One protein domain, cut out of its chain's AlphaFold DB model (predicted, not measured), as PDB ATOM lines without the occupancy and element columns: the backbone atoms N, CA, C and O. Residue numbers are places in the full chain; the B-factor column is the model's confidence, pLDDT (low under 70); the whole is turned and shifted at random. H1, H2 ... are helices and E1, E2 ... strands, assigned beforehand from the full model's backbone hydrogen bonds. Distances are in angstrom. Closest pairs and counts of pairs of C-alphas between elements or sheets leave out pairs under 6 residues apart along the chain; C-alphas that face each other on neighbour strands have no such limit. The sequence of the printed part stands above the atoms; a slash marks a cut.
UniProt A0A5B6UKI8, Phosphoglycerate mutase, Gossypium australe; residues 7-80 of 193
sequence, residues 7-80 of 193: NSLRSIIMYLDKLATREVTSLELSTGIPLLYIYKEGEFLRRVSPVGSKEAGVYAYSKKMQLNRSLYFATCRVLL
ATOM      1  N   ASN A   7     336.113 371.806 315.330       88.50
ATOM      2  CA  ASN A   7     336.481 370.833 314.295       88.50
ATOM      3  C   ASN A   7     337.980 370.500 314.305       88.50
ATOM      4  O   ASN A   7     338.358 369.337 314.207       88.50
ATOM      5  N   SER A   8     338.833 371.511 314.475       90.88
ATOM      6  CA  SER A   8     340.280 371.320 314.602       90.88
ATOM      7  C   SER A   8     340.648 370.686 315.943       90.88
ATOM      8  O   SER A   8     341.586 369.907 316.032       90.88
ATOM      9  N   LEU A   9     339.911 371.001 317.010       90.44
ATOM     10  CA  LEU A   9     340.119 370.364 318.306       90.44
ATOM     11  C   LEU A   9     339.762 368.871 318.249       90.44
ATOM     12  O   LEU A   9     340.498 368.054 318.789       90.44
ATOM     13  N   ARG A  10     338.694 368.504 317.531       90.62
ATOM     14  CA  ARG A  10     338.304 367.107 317.288       90.62
ATOM     15  C   ARG A  10     339.389 366.312 316.568       90.62
ATOM     16  O   ARG A  10     339.642 365.182 316.968       90.62
ATOM     17  N   SER A  11     340.055 366.882 315.562       91.88
ATOM     18  CA  SER A  11     341.146 366.180 314.871       91.88
ATOM     19  C   SER A  11     342.377 365.987 315.762       91.88
ATOM     20  O   SER A  11     343.007 364.935 315.713       91.88
ATOM     21  N   ILE A  12     342.683 366.960 316.624       92.69
ATOM     22  CA  ILE A  12     343.757 366.832 317.619       92.69
ATOM     23  C   ILE A  12     343.416 365.738 318.639       92.69
ATOM     24  O   ILE A  12     344.240 364.869 318.903       92.69
ATOM     25  N   ILE A  13     342.198 365.745 319.185       91.69
ATOM     26  CA  ILE A  13     341.742 364.742 320.160       91.69
ATOM     27  C   ILE A  13     341.730 363.347 319.540       91.69
ATOM     28  O   ILE A  13     342.197 362.408 320.172       91.69
ATOM     29  N   MET A  14     341.264 363.216 318.295       93.00
ATOM     30  CA  MET A  14     341.299 361.954 317.554       93.00
ATOM     31  C   MET A  14     342.705 361.357 317.516       93.00
ATOM     32  O   MET A  14     342.869 360.164 317.751       93.00
ATOM     33  N   TYR A  15     343.716 362.187 317.247       92.25
ATOM     34  CA  TYR A  15     345.106 361.747 317.194       92.25
ATOM     35  C   TYR A  15     345.653 361.351 318.573       92.25
ATOM     36  O   TYR A  15     346.334 360.336 318.691       92.25
ATOM     37  N   LEU A  16     345.342 362.126 319.618       92.00
ATOM     38  CA  LEU A  16     345.847 361.886 320.975       92.00
ATOM     39  C   LEU A  16     345.198 360.668 321.645       92.00
ATOM     40  O   LEU A  16     345.905 359.835 322.204       92.00
ATOM     41  N   ASP A  17     343.872 360.556 321.554       90.25
ATOM     42  CA  ASP A  17     343.084 359.483 322.174       90.25
ATOM     43  C   ASP A  17     342.968 358.245 321.253       90.25
ATOM     44  O   ASP A  17     342.303 357.275 321.607       90.25
ATOM     45  N   LYS A  18     343.606 358.270 320.067       91.25
ATOM     46  CA  LYS A  18     343.559 357.212 319.034       91.25
ATOM     47  C   LYS A  18     342.122 356.772 318.687       91.25
ATOM     48  O   LYS A  18     341.874 355.596 318.425       91.25
ATOM     49  N   LEU A  19     341.179 357.716 318.689       90.38
ATOM     50  CA  LEU A  19     339.754 357.448 318.463       90.38
ATOM     51  C   LEU A  19     339.459 357.146 316.994       90.38
ATOM     52  O   LEU A  19     340.066 357.720 316.087       90.38
ATOM     53  N   ALA A  20     338.448 356.315 316.749       91.31
ATOM     54  CA  ALA A  20     337.928 356.102 315.407       91.31
ATOM     55  C   ALA A  20     337.087 357.303 314.938       91.31
ATOM     56  O   ALA A  20     336.428 357.985 315.725       91.31
ATOM     57  N   THR A  21     337.013 357.528 313.622       88.75
ATOM     58  CA  THR A  21     336.279 358.663 313.025       88.75
ATOM     59  C   THR A  21     334.819 358.755 313.488       88.75
ATOM     60  O   THR A  21     334.298 359.852 313.677       88.75
ATOM     61  N   ARG A  22     334.159 357.608 313.710       89.12
ATOM     62  CA  ARG A  22     332.769 357.543 314.197       89.12
ATOM     63  C   ARG A  22     332.639 358.048 315.639       89.12
ATOM     64  O   ARG A  22     331.714 358.792 315.950       89.12
ATOM     65  N   GLU A  23     333.597 357.713 316.497       88.50
ATOM     66  CA  GLU A  23     333.607 358.114 317.910       88.50
ATOM     67  C   GLU A  23     333.870 359.619 318.059       88.50
ATOM     68  O   GLU A  23     333.256 360.301 318.881       88.50
ATOM     69  N   VAL A  24     334.724 360.175 317.194       87.50
ATOM     70  CA  VAL A  24     335.033 361.613 317.171       87.50
ATOM     71  C   VAL A  24     333.817 362.445 316.774       87.50
ATOM     72  O   VAL A  24     333.616 363.540 317.305       87.50
ATOM     73  N   THR A  25     332.982 361.946 315.855       86.00
ATOM     74  CA  THR A  25     331.758 362.655 315.456       86.00
ATOM     75  C   THR A  25     330.733 362.745 316.581       86.00
ATOM     76  O   THR A  25     330.077 363.779 316.706       86.00
ATOM     77  N   SER A  26     330.657 361.714 317.426       86.94
ATOM     78  CA  SER A  26     329.785 361.680 318.603       86.94
ATOM     79  C   SER A  26     330.327 362.463 319.803       86.94
ATOM     80  O   SER A  26     329.629 362.613 320.800       86.94
ATOM     81  N   LEU A  27     331.562 362.969 319.735       85.44
ATOM     82  CA  LEU A  27     332.193 363.655 320.856       85.44
ATOM     83  C   LEU A  27     331.654 365.089 320.999       85.44
ATOM     84  O   LEU A  27     331.960 365.980 320.197       85.44
ATOM     85  N   GLU A  28     330.861 365.340 322.035       83.94
ATOM     86  CA  GLU A  28     330.389 366.685 322.371       83.94
ATOM     87  C   GLU A  28     331.473 367.461 323.128       83.94
ATOM     88  O   GLU A  28     331.836 367.141 324.258       83.94
ATOM     89  N   LEU A  29     332.019 368.498 322.485       83.12
ATOM     90  CA  LEU A  29     333.017 369.381 323.085       83.12
ATOM     91  C   LEU A  29     332.333 370.635 323.619       83.12
ATOM     92  O   LEU A  29     331.960 371.522 322.848       83.12
ATOM     93  N   SER A  30     332.192 370.722 324.939       75.50
ATOM     94  CA  SER A  30     331.667 371.917 325.597       75.50
ATOM     95  C   SER A  30     332.610 373.104 325.394       75.50
ATOM     96  O   SER A  30     333.819 373.020 325.619       75.50
ATOM     97  N   THR A  31     332.061 374.245 324.982       76.88
ATOM     98  CA  THR A  31     332.831 375.483 324.851       76.88
ATOM     99  C   THR A  31     333.154 376.064 326.227       76.88
ATOM    100  O   THR A  31     332.377 375.959 327.172       76.88
ATOM    101  N   GLY A  32     334.331 376.676 326.361       72.50
ATOM    102  CA  GLY A  32     334.735 377.345 327.602       72.50
ATOM    103  C   GLY A  32     335.210 376.419 328.727       72.50
ATOM    104  O   GLY A  32     335.660 376.925 329.753       72.50
ATOM    105  N   ILE A  33     335.185 375.095 328.531       79.31
ATOM    106  CA  ILE A  33     335.794 374.127 329.449       79.31
ATOM    107  C   ILE A  33     337.128 373.673 328.845       79.31
ATOM    108  O   ILE A  33     337.135 373.019 327.802       79.31
ATOM    109  N   PRO A  34     338.276 374.029 329.445       82.62
ATOM    110  CA  PRO A  34     339.561 373.591 328.925       82.62
ATOM    111  C   PRO A  34     339.729 372.078 329.129       82.62
ATOM    112  O   PRO A  34     339.358 371.541 330.171       82.62
ATOM    113  N   LEU A  35     340.317 371.400 328.145       85.88
ATOM    114  CA  LEU A  35     340.722 369.997 328.250       85.88
ATOM    115  C   LEU A  35     342.179 369.919 328.708       85.88
ATOM    116  O   LEU A  35     343.030 370.648 328.193       85.88
ATOM    117  N   LEU A  36     342.469 369.035 329.664       86.81
ATOM    118  CA  LEU A  36     343.816 368.827 330.185       86.81
ATOM    119  C   LEU A  36     344.357 367.474 329.728       86.81
ATOM    120  O   LEU A  36     343.779 366.434 330.027       86.81
ATOM    121  N   TYR A  37     345.504 367.507 329.061       88.44
ATOM    122  CA  TYR A  37     346.278 366.323 328.710       88.44
ATOM    123  C   TYR A  37     347.590 366.333 329.488       88.44
ATOM    124  O   TYR A  37     348.286 367.351 329.523       88.44
ATOM    125  N   ILE A  38     347.918 365.207 330.115       88.06
ATOM    126  CA  ILE A  38     349.194 364.982 330.792       88.06
ATOM    127  C   ILE A  38     349.987 363.996 329.952       88.06
ATOM    128  O   ILE A  38     349.519 362.896 329.682       88.06
ATOM    129  N   TYR A  39     351.188 364.391 329.555       89.62
ATOM    130  CA  TYR A  39     352.114 363.491 328.888       89.62
ATOM    131  C   TYR A  39     352.923 362.728 329.937       89.62
ATOM    132  O   TYR A  39     353.611 363.349 330.751       89.62
ATOM    133  N   LYS A  40     352.817 361.399 329.950       91.25
ATOM    134  CA  LYS A  40     353.554 360.516 330.862       91.25
ATOM    135  C   LYS A  40     353.938 359.248 330.109       91.25
ATOM    136  O   LYS A  40     353.109 358.692 329.404       91.25
ATOM    137  N   GLU A  41     355.187 358.805 330.260       91.38
ATOM    138  CA  GLU A  41     355.653 357.506 329.733       91.38
ATOM    139  C   GLU A  41     355.416 357.305 328.222       91.38
ATOM    140  O   GLU A  41     355.195 356.196 327.756       91.38
ATOM    141  N   GLY A  42     355.480 358.379 327.430       89.38
ATOM    142  CA  GLY A  42     355.279 358.297 325.980       89.38
ATOM    143  C   GLY A  42     353.826 358.452 325.525       89.38
ATOM    144  O   GLY A  42     353.593 358.609 324.328       89.38
ATOM    145  N   GLU A  43     352.867 358.486 326.452       89.00
ATOM    146  CA  GLU A  43     351.440 358.568 326.146       89.00
ATOM    147  C   GLU A  43     350.793 359.852 326.678       89.00
ATOM    148  O   GLU A  43     351.218 360.451 327.673       89.00
ATOM    149  N   PHE A  44     349.740 360.296 325.988       90.19
ATOM    150  CA  PHE A  44     348.920 361.429 326.402       90.19
ATOM    151  C   PHE A  44     347.691 360.925 327.154       90.19
ATOM    152  O   PHE A  44     346.798 360.316 326.577       90.19
ATOM    153  N   LEU A  45     347.624 361.223 328.448       86.88
ATOM    154  CA  LEU A  45     346.511 360.861 329.315       86.88
ATOM    155  C   LEU A  45     345.573 362.054 329.479       86.88
ATOM    156  O   LEU A  45     345.958 363.104 330.010       86.88
ATOM    157  N   ARG A  46     344.322 361.894 329.046       84.94
ATOM    158  CA  ARG A  46     343.277 362.899 329.247       84.94
ATOM    159  C   ARG A  46     342.855 362.930 330.714       84.94
ATOM    160  O   ARG A  46     342.390 361.933 331.257       84.94
ATOM    161  N   ARG A  47     342.956 364.096 331.355       80.06
ATOM    162  CA  ARG A  47     342.338 364.354 332.658       80.06
ATOM    163  C   ARG A  47     341.026 365.093 332.485       80.06
ATOM    164  O   ARG A  47     340.920 366.047 331.713       80.06
ATOM    165  N   VAL A  48     340.039 364.678 333.268       67.06
ATOM    166  CA  VAL A  48     338.826 365.467 333.458       67.06
ATOM    167  C   VAL A  48     339.224 366.751 334.182       67.06
ATOM    168  O   VAL A  48     340.014 366.724 335.128       67.06
ATOM    169  N   SER A  49     338.710 367.885 333.713       60.72
ATOM    170  CA  SER A  49     338.845 369.141 334.444       60.72
ATOM    171  C   SER A  49     338.207 368.974 335.822       60.72
ATOM    172  O   SER A  49     337.040 368.582 335.881       60.72
ATOM    173  N   PRO A  50     338.930 369.228 336.926       57.03
ATOM    174  CA  PRO A  50     338.372 369.025 338.252       57.03
ATOM    175  C   PRO A  50     337.152 369.928 338.430       57.03
ATOM    176  O   PRO A  50     337.222 371.142 338.242       57.03
ATOM    177  N   VAL A  51     336.018 369.311 338.761       54.25
ATOM    178  CA  VAL A  51     334.725 369.992 338.958       54.25
ATOM    179  C   VAL A  51     334.661 370.648 340.352       54.25
ATOM    180  O   VAL A  51     333.768 371.441 340.637       54.25
ATOM    181  N   GLY A  52     335.632 370.360 341.227       51.78
ATOM    182  CA  GLY A  52     335.676 370.815 342.617       51.78
ATOM    183  C   GLY A  52     336.635 371.980 342.884       51.78
ATOM    184  O   GLY A  52     337.702 372.096 342.288       51.78
ATOM    185  N   SER A  53     336.285 372.812 343.869       52.19
ATOM    186  CA  SER A  53     337.077 373.961 344.341       52.19
ATOM    187  C   SER A  53     338.404 373.598 345.027       52.19
ATOM    188  O   SER A  53     339.241 374.480 345.220       52.19
ATOM    189  N   LYS A  54     338.597 372.325 345.404       51.16
ATOM    190  CA  LYS A  54     339.750 371.842 346.185       51.16
ATOM    191  C   LYS A  54     340.910 371.301 345.345       51.16
ATOM    192  O   LYS A  54     342.008 371.158 345.869       51.16
ATOM    193  N   GLU A  55     340.694 371.021 344.064       57.34
ATOM    194  CA  GLU A  55     341.733 370.488 343.181       57.34
ATOM    195  C   GLU A  55     342.280 371.575 342.254       57.34
ATOM    196  O   GLU A  55     341.571 372.484 341.817       57.34
ATOM    197  N   ALA A  56     343.577 371.492 341.958       58.19
ATOM    198  CA  ALA A  56     344.251 372.412 341.057       58.19
ATOM    199  C   ALA A  56     343.616 372.325 339.656       58.19
ATOM    200  O   ALA A  56     343.871 371.389 338.897       58.19
ATOM    201  N   GLY A  57     342.763 373.302 339.326       62.62
ATOM    202  CA  GLY A  57     342.129 373.421 338.012       62.62
ATOM    203  C   GLY A  57     343.142 373.535 336.876       62.62
ATOM    204  O   GLY A  57     344.318 373.808 337.096       62.62
ATOM    205  N   VAL A  58     342.690 373.396 335.631       63.62
ATOM    206  CA  VAL A  58     343.565 373.426 334.436       63.62
ATOM    207  C   VAL A  58     344.466 374.669 334.383       63.62
ATOM    208  O   VAL A  58     345.622 374.607 333.969       63.62
ATOM    209  N   TYR A  59     343.973 375.799 334.890       62.16
ATOM    210  CA  TYR A  59     344.712 377.061 334.962       62.16
ATOM    211  C   TYR A  59     345.835 377.089 336.008       62.16
ATOM    212  O   TYR A  59     346.697 377.964 335.953       62.16
ATOM    213  N   ALA A  60     345.860 376.131 336.933       60.28
ATOM    214  CA  ALA A  60     346.895 375.996 337.944       60.28
ATOM    215  C   ALA A  60     348.165 375.310 337.418       60.28
ATOM    216  O   ALA A  60     349.152 375.285 338.135       60.28
ATOM    217  N   TYR A  61     348.205 374.797 336.185       63.31
ATOM    218  CA  TYR A  61     349.396 374.109 335.658       63.31
ATOM    219  C   TYR A  61     350.339 375.004 334.846       63.31
ATOM    220  O   TYR A  61     351.424 374.567 334.473       63.31
ATOM    221  N   SER A  62     349.981 376.268 334.587       59.53
ATOM    222  CA  SER A  62     350.885 377.202 333.905       59.53
ATOM    223  C   SER A  62     351.252 378.388 334.801       59.53
ATOM    224  O   SER A  62     350.384 379.148 335.231       59.53
ATOM    225  N   LYS A  63     352.558 378.584 335.060       56.50
ATOM    226  CA  LYS A  63     353.076 379.693 335.892       56.50
ATOM    227  C   LYS A  63     352.569 381.069 335.427       56.50
ATOM    228  O   LYS A  63     352.267 381.925 336.248       56.50
ATOM    229  N   LYS A  64     352.415 381.276 334.109       57.44
ATOM    230  CA  LYS A  64     351.902 382.533 333.527       57.44
ATOM    231  C   LYS A  64     350.387 382.736 333.694       57.44
ATOM    232  O   LYS A  64     349.950 383.885 333.749       57.44
ATOM    233  N   MET A  65     349.580 381.669 333.759       50.78
ATOM    234  CA  MET A  65     348.123 381.785 333.969       50.78
ATOM    235  C   MET A  65     347.742 381.771 335.448       50.78
ATOM    236  O   MET A  65     346.775 382.437 335.805       50.78
ATOM    237  N   GLN A  66     348.524 381.109 336.308       52.94
ATOM    238  CA  GLN A  66     348.386 381.218 337.765       52.94
ATOM    239  C   GLN A  66     348.464 382.684 338.218       52.94
ATOM    240  O   GLN A  66     347.622 383.131 338.993       52.94
ATOM    241  N   LEU A  67     349.412 383.448 337.658       51.44
ATOM    242  CA  LEU A  67     349.619 384.867 337.973       51.44
ATOM    243  C   LEU A  67     348.464 385.784 337.511       51.44
ATOM    244  O   LEU A  67     348.306 386.878 338.032       51.44
ATOM    245  N   ASN A  68     347.647 385.343 336.544       50.78
ATOM    246  CA  ASN A  68     346.586 386.145 335.911       50.78
ATOM    247  C   ASN A  68     345.175 385.562 336.123       50.78
ATOM    248  O   ASN A  68     344.248 385.876 335.369       50.78
ATOM    249  N   ARG A  69     344.999 384.696 337.132       48.47
ATOM    250  CA  ARG A  69     343.762 383.933 337.376       48.47
ATOM    251  C   ARG A  69     342.520 384.827 337.499       48.47
ATOM    252  O   ARG A  69     341.472 384.483 336.966       48.47
ATOM    253  N   SER A  70     342.640 385.985 338.138       44.22
ATOM    254  CA  SER A  70     341.558 386.968 338.302       44.22
ATOM    255  C   SER A  70     341.222 387.721 337.006       44.22
ATOM    256  O   SER A  70     340.051 387.978 336.733       44.22
ATOM    257  N   LEU A  71     342.216 388.015 336.162       47.38
ATOM    258  CA  LEU A  71     342.041 388.809 334.940       47.38
ATOM    259  C   LEU A  71     341.366 388.008 333.809       47.38
ATOM    260  O   LEU A  71     340.486 388.522 333.117       47.38
ATOM    261  N   TYR A  72     341.722 386.728 333.644       48.31
ATOM    262  CA  TYR A  72     341.130 385.865 332.610       48.31
ATOM    263  C   TYR A  72     339.652 385.544 332.883       48.31
ATOM    264  O   TYR A  72     338.825 385.638 331.975       48.31
ATOM    265  N   PHE A  73     339.298 385.217 334.131       44.69
ATOM    266  CA  PHE A  73     337.911 384.906 334.491       44.69
ATOM    267  C   PHE A  73     336.994 386.138 334.427       44.69
ATOM    268  O   PHE A  73     335.859 386.016 333.966       44.69
ATOM    269  N   ALA A  74     337.474 387.325 334.816       35.00
ATOM    270  CA  ALA A  74     336.695 388.563 334.731       35.00
ATOM    271  C   ALA A  74     336.409 388.976 333.275       35.00
ATOM    272  O   ALA A  74     335.277 389.319 332.936       35.00
ATOM    273  N   THR A  75     337.402 388.863 332.386       42.53
ATOM    274  CA  THR A  75     337.256 389.270 330.978       42.53
ATOM    275  C   THR A  75     336.302 388.346 330.205       42.53
ATOM    276  O   THR A  75     335.469 388.820 329.433       42.53
ATOM    277  N   CYS A  76     336.343 387.030 330.451       39.97
ATOM    278  CA  CYS A  76     335.423 386.081 329.810       39.97
ATOM    279  C   CYS A  76     333.973 386.192 330.314       39.97
ATOM    280  O   CYS A  76     333.053 385.958 329.533       39.97
ATOM    281  N   ARG A  77     333.743 386.582 331.579       30.02
ATOM    282  CA  ARG A  77     332.382 386.748 332.126       30.02
ATOM    283  C   ARG A  77     331.674 387.988 331.575       30.02
ATOM    284  O   ARG A  77     330.482 387.928 331.299       30.02
ATOM    285  N   VAL A  78     332.405 389.085 331.363       33.12
ATOM    286  CA  VAL A  78     331.851 390.338 330.812       33.12
ATOM    287  C   VAL A  78     331.509 390.208 329.316       33.12
ATOM    288  O   VAL A  78     330.536 390.796 328.845       33.12
ATOM    289  N   LEU A  79     332.238 389.380 328.560       38.00
ATOM    290  CA  LEU A  79     332.020 389.195 327.114       38.00
ATOM    291  C   LEU A  79     330.814 388.315 326.743       38.00
ATOM    292  O   LEU A  79     330.442 388.271 325.570       38.00
ATOM    293  N   LEU A  80     330.178 387.640 327.706       35.78
ATOM    294  CA  LEU A  80     328.998 386.803 327.454       35.78
ATOM    295  C   LEU A  80     327.678 387.594 327.376       35.78
ATOM    296  O   LEU A  80     326.671 387.020 326.971       35.78
TER     297      LEU A  80
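Overview. This is residues 7 to 80 of the 193 residues of the protein "Phosphoglycerate mutase" of Gossypium australe (UniProt A0A5B6UKI8). A small two-stranded hairpin, E1 and E2, lies between two helical groups in a loose arrangement: H1 and H2 make a pair near E2, while the short H3 and H4 lead from the beginning of E1 out to H5, which touches no helix. Residues 51 to 56, in the link before H3, stick out. The printed part has 74 residues, in the order H1 H2 E1 E2 H3 H4 H5; the sheet is antiparallel and the class is mixed, helices and strands. The whole is loose, with a radius of gyration of the C-alphas of 14.6 A and spans of 39 by 33 by 21 A.

Along the chain. Find C-alpha 36 at (343.816, 368.827, 330.185), where E1, residues 36 to 40, begins its 12.8 A; E2, residues 43 to 47, covers 12.6 A. Look back to C-alpha 7 at (336.481, 370.833, 314.295) for H1, residues 7 to 16, 14.6 A long; H2 is residues 21 to 25. Onward come H3, residues 58 to 61, H4, residues 63 to 66, and H5, residues 69 to 78, which runs 15.0 A to C-alpha 78 at (331.851, 390.338, 330.812).

Arrangement. E1 and E2 form a hairpin, antiparallel at 146 degrees, with N 38 and O 45 2.9 A apart, within hydrogen-bond range. The closest C-alphas of H1 and E2, Leu 16 and Phe 44, are 6.3 A apart. H1 and H2 touch, closest at the C-alphas of Met 14 and Val 24, 6.3 A. The closest C-alphas of E1 and H3, Leu 36 and Val 58, are 6.3 A apart. H3 and H4 only just touch, only at the corner, with 3 pairs of C-alphas within 8 A, the closest Ala 60 and Gln 66 at 5.4 A. H4 and H5 meet only through their link. H1 and H5 are apart. Each O i to N i+4 pair is within hydrogen-bond range in H1 and H2, and 5 of 6 in H5; H3 and H4 are too short for one.

Size, cuts and confidence. The C-alphas farthest apart, Glu 41 and Val 78, are 40.6 A from each other. The printed part has no cut, and no link is long. Look at residues 48 to 80 for pLDDT under 70; the mean of the printed part is 71.3.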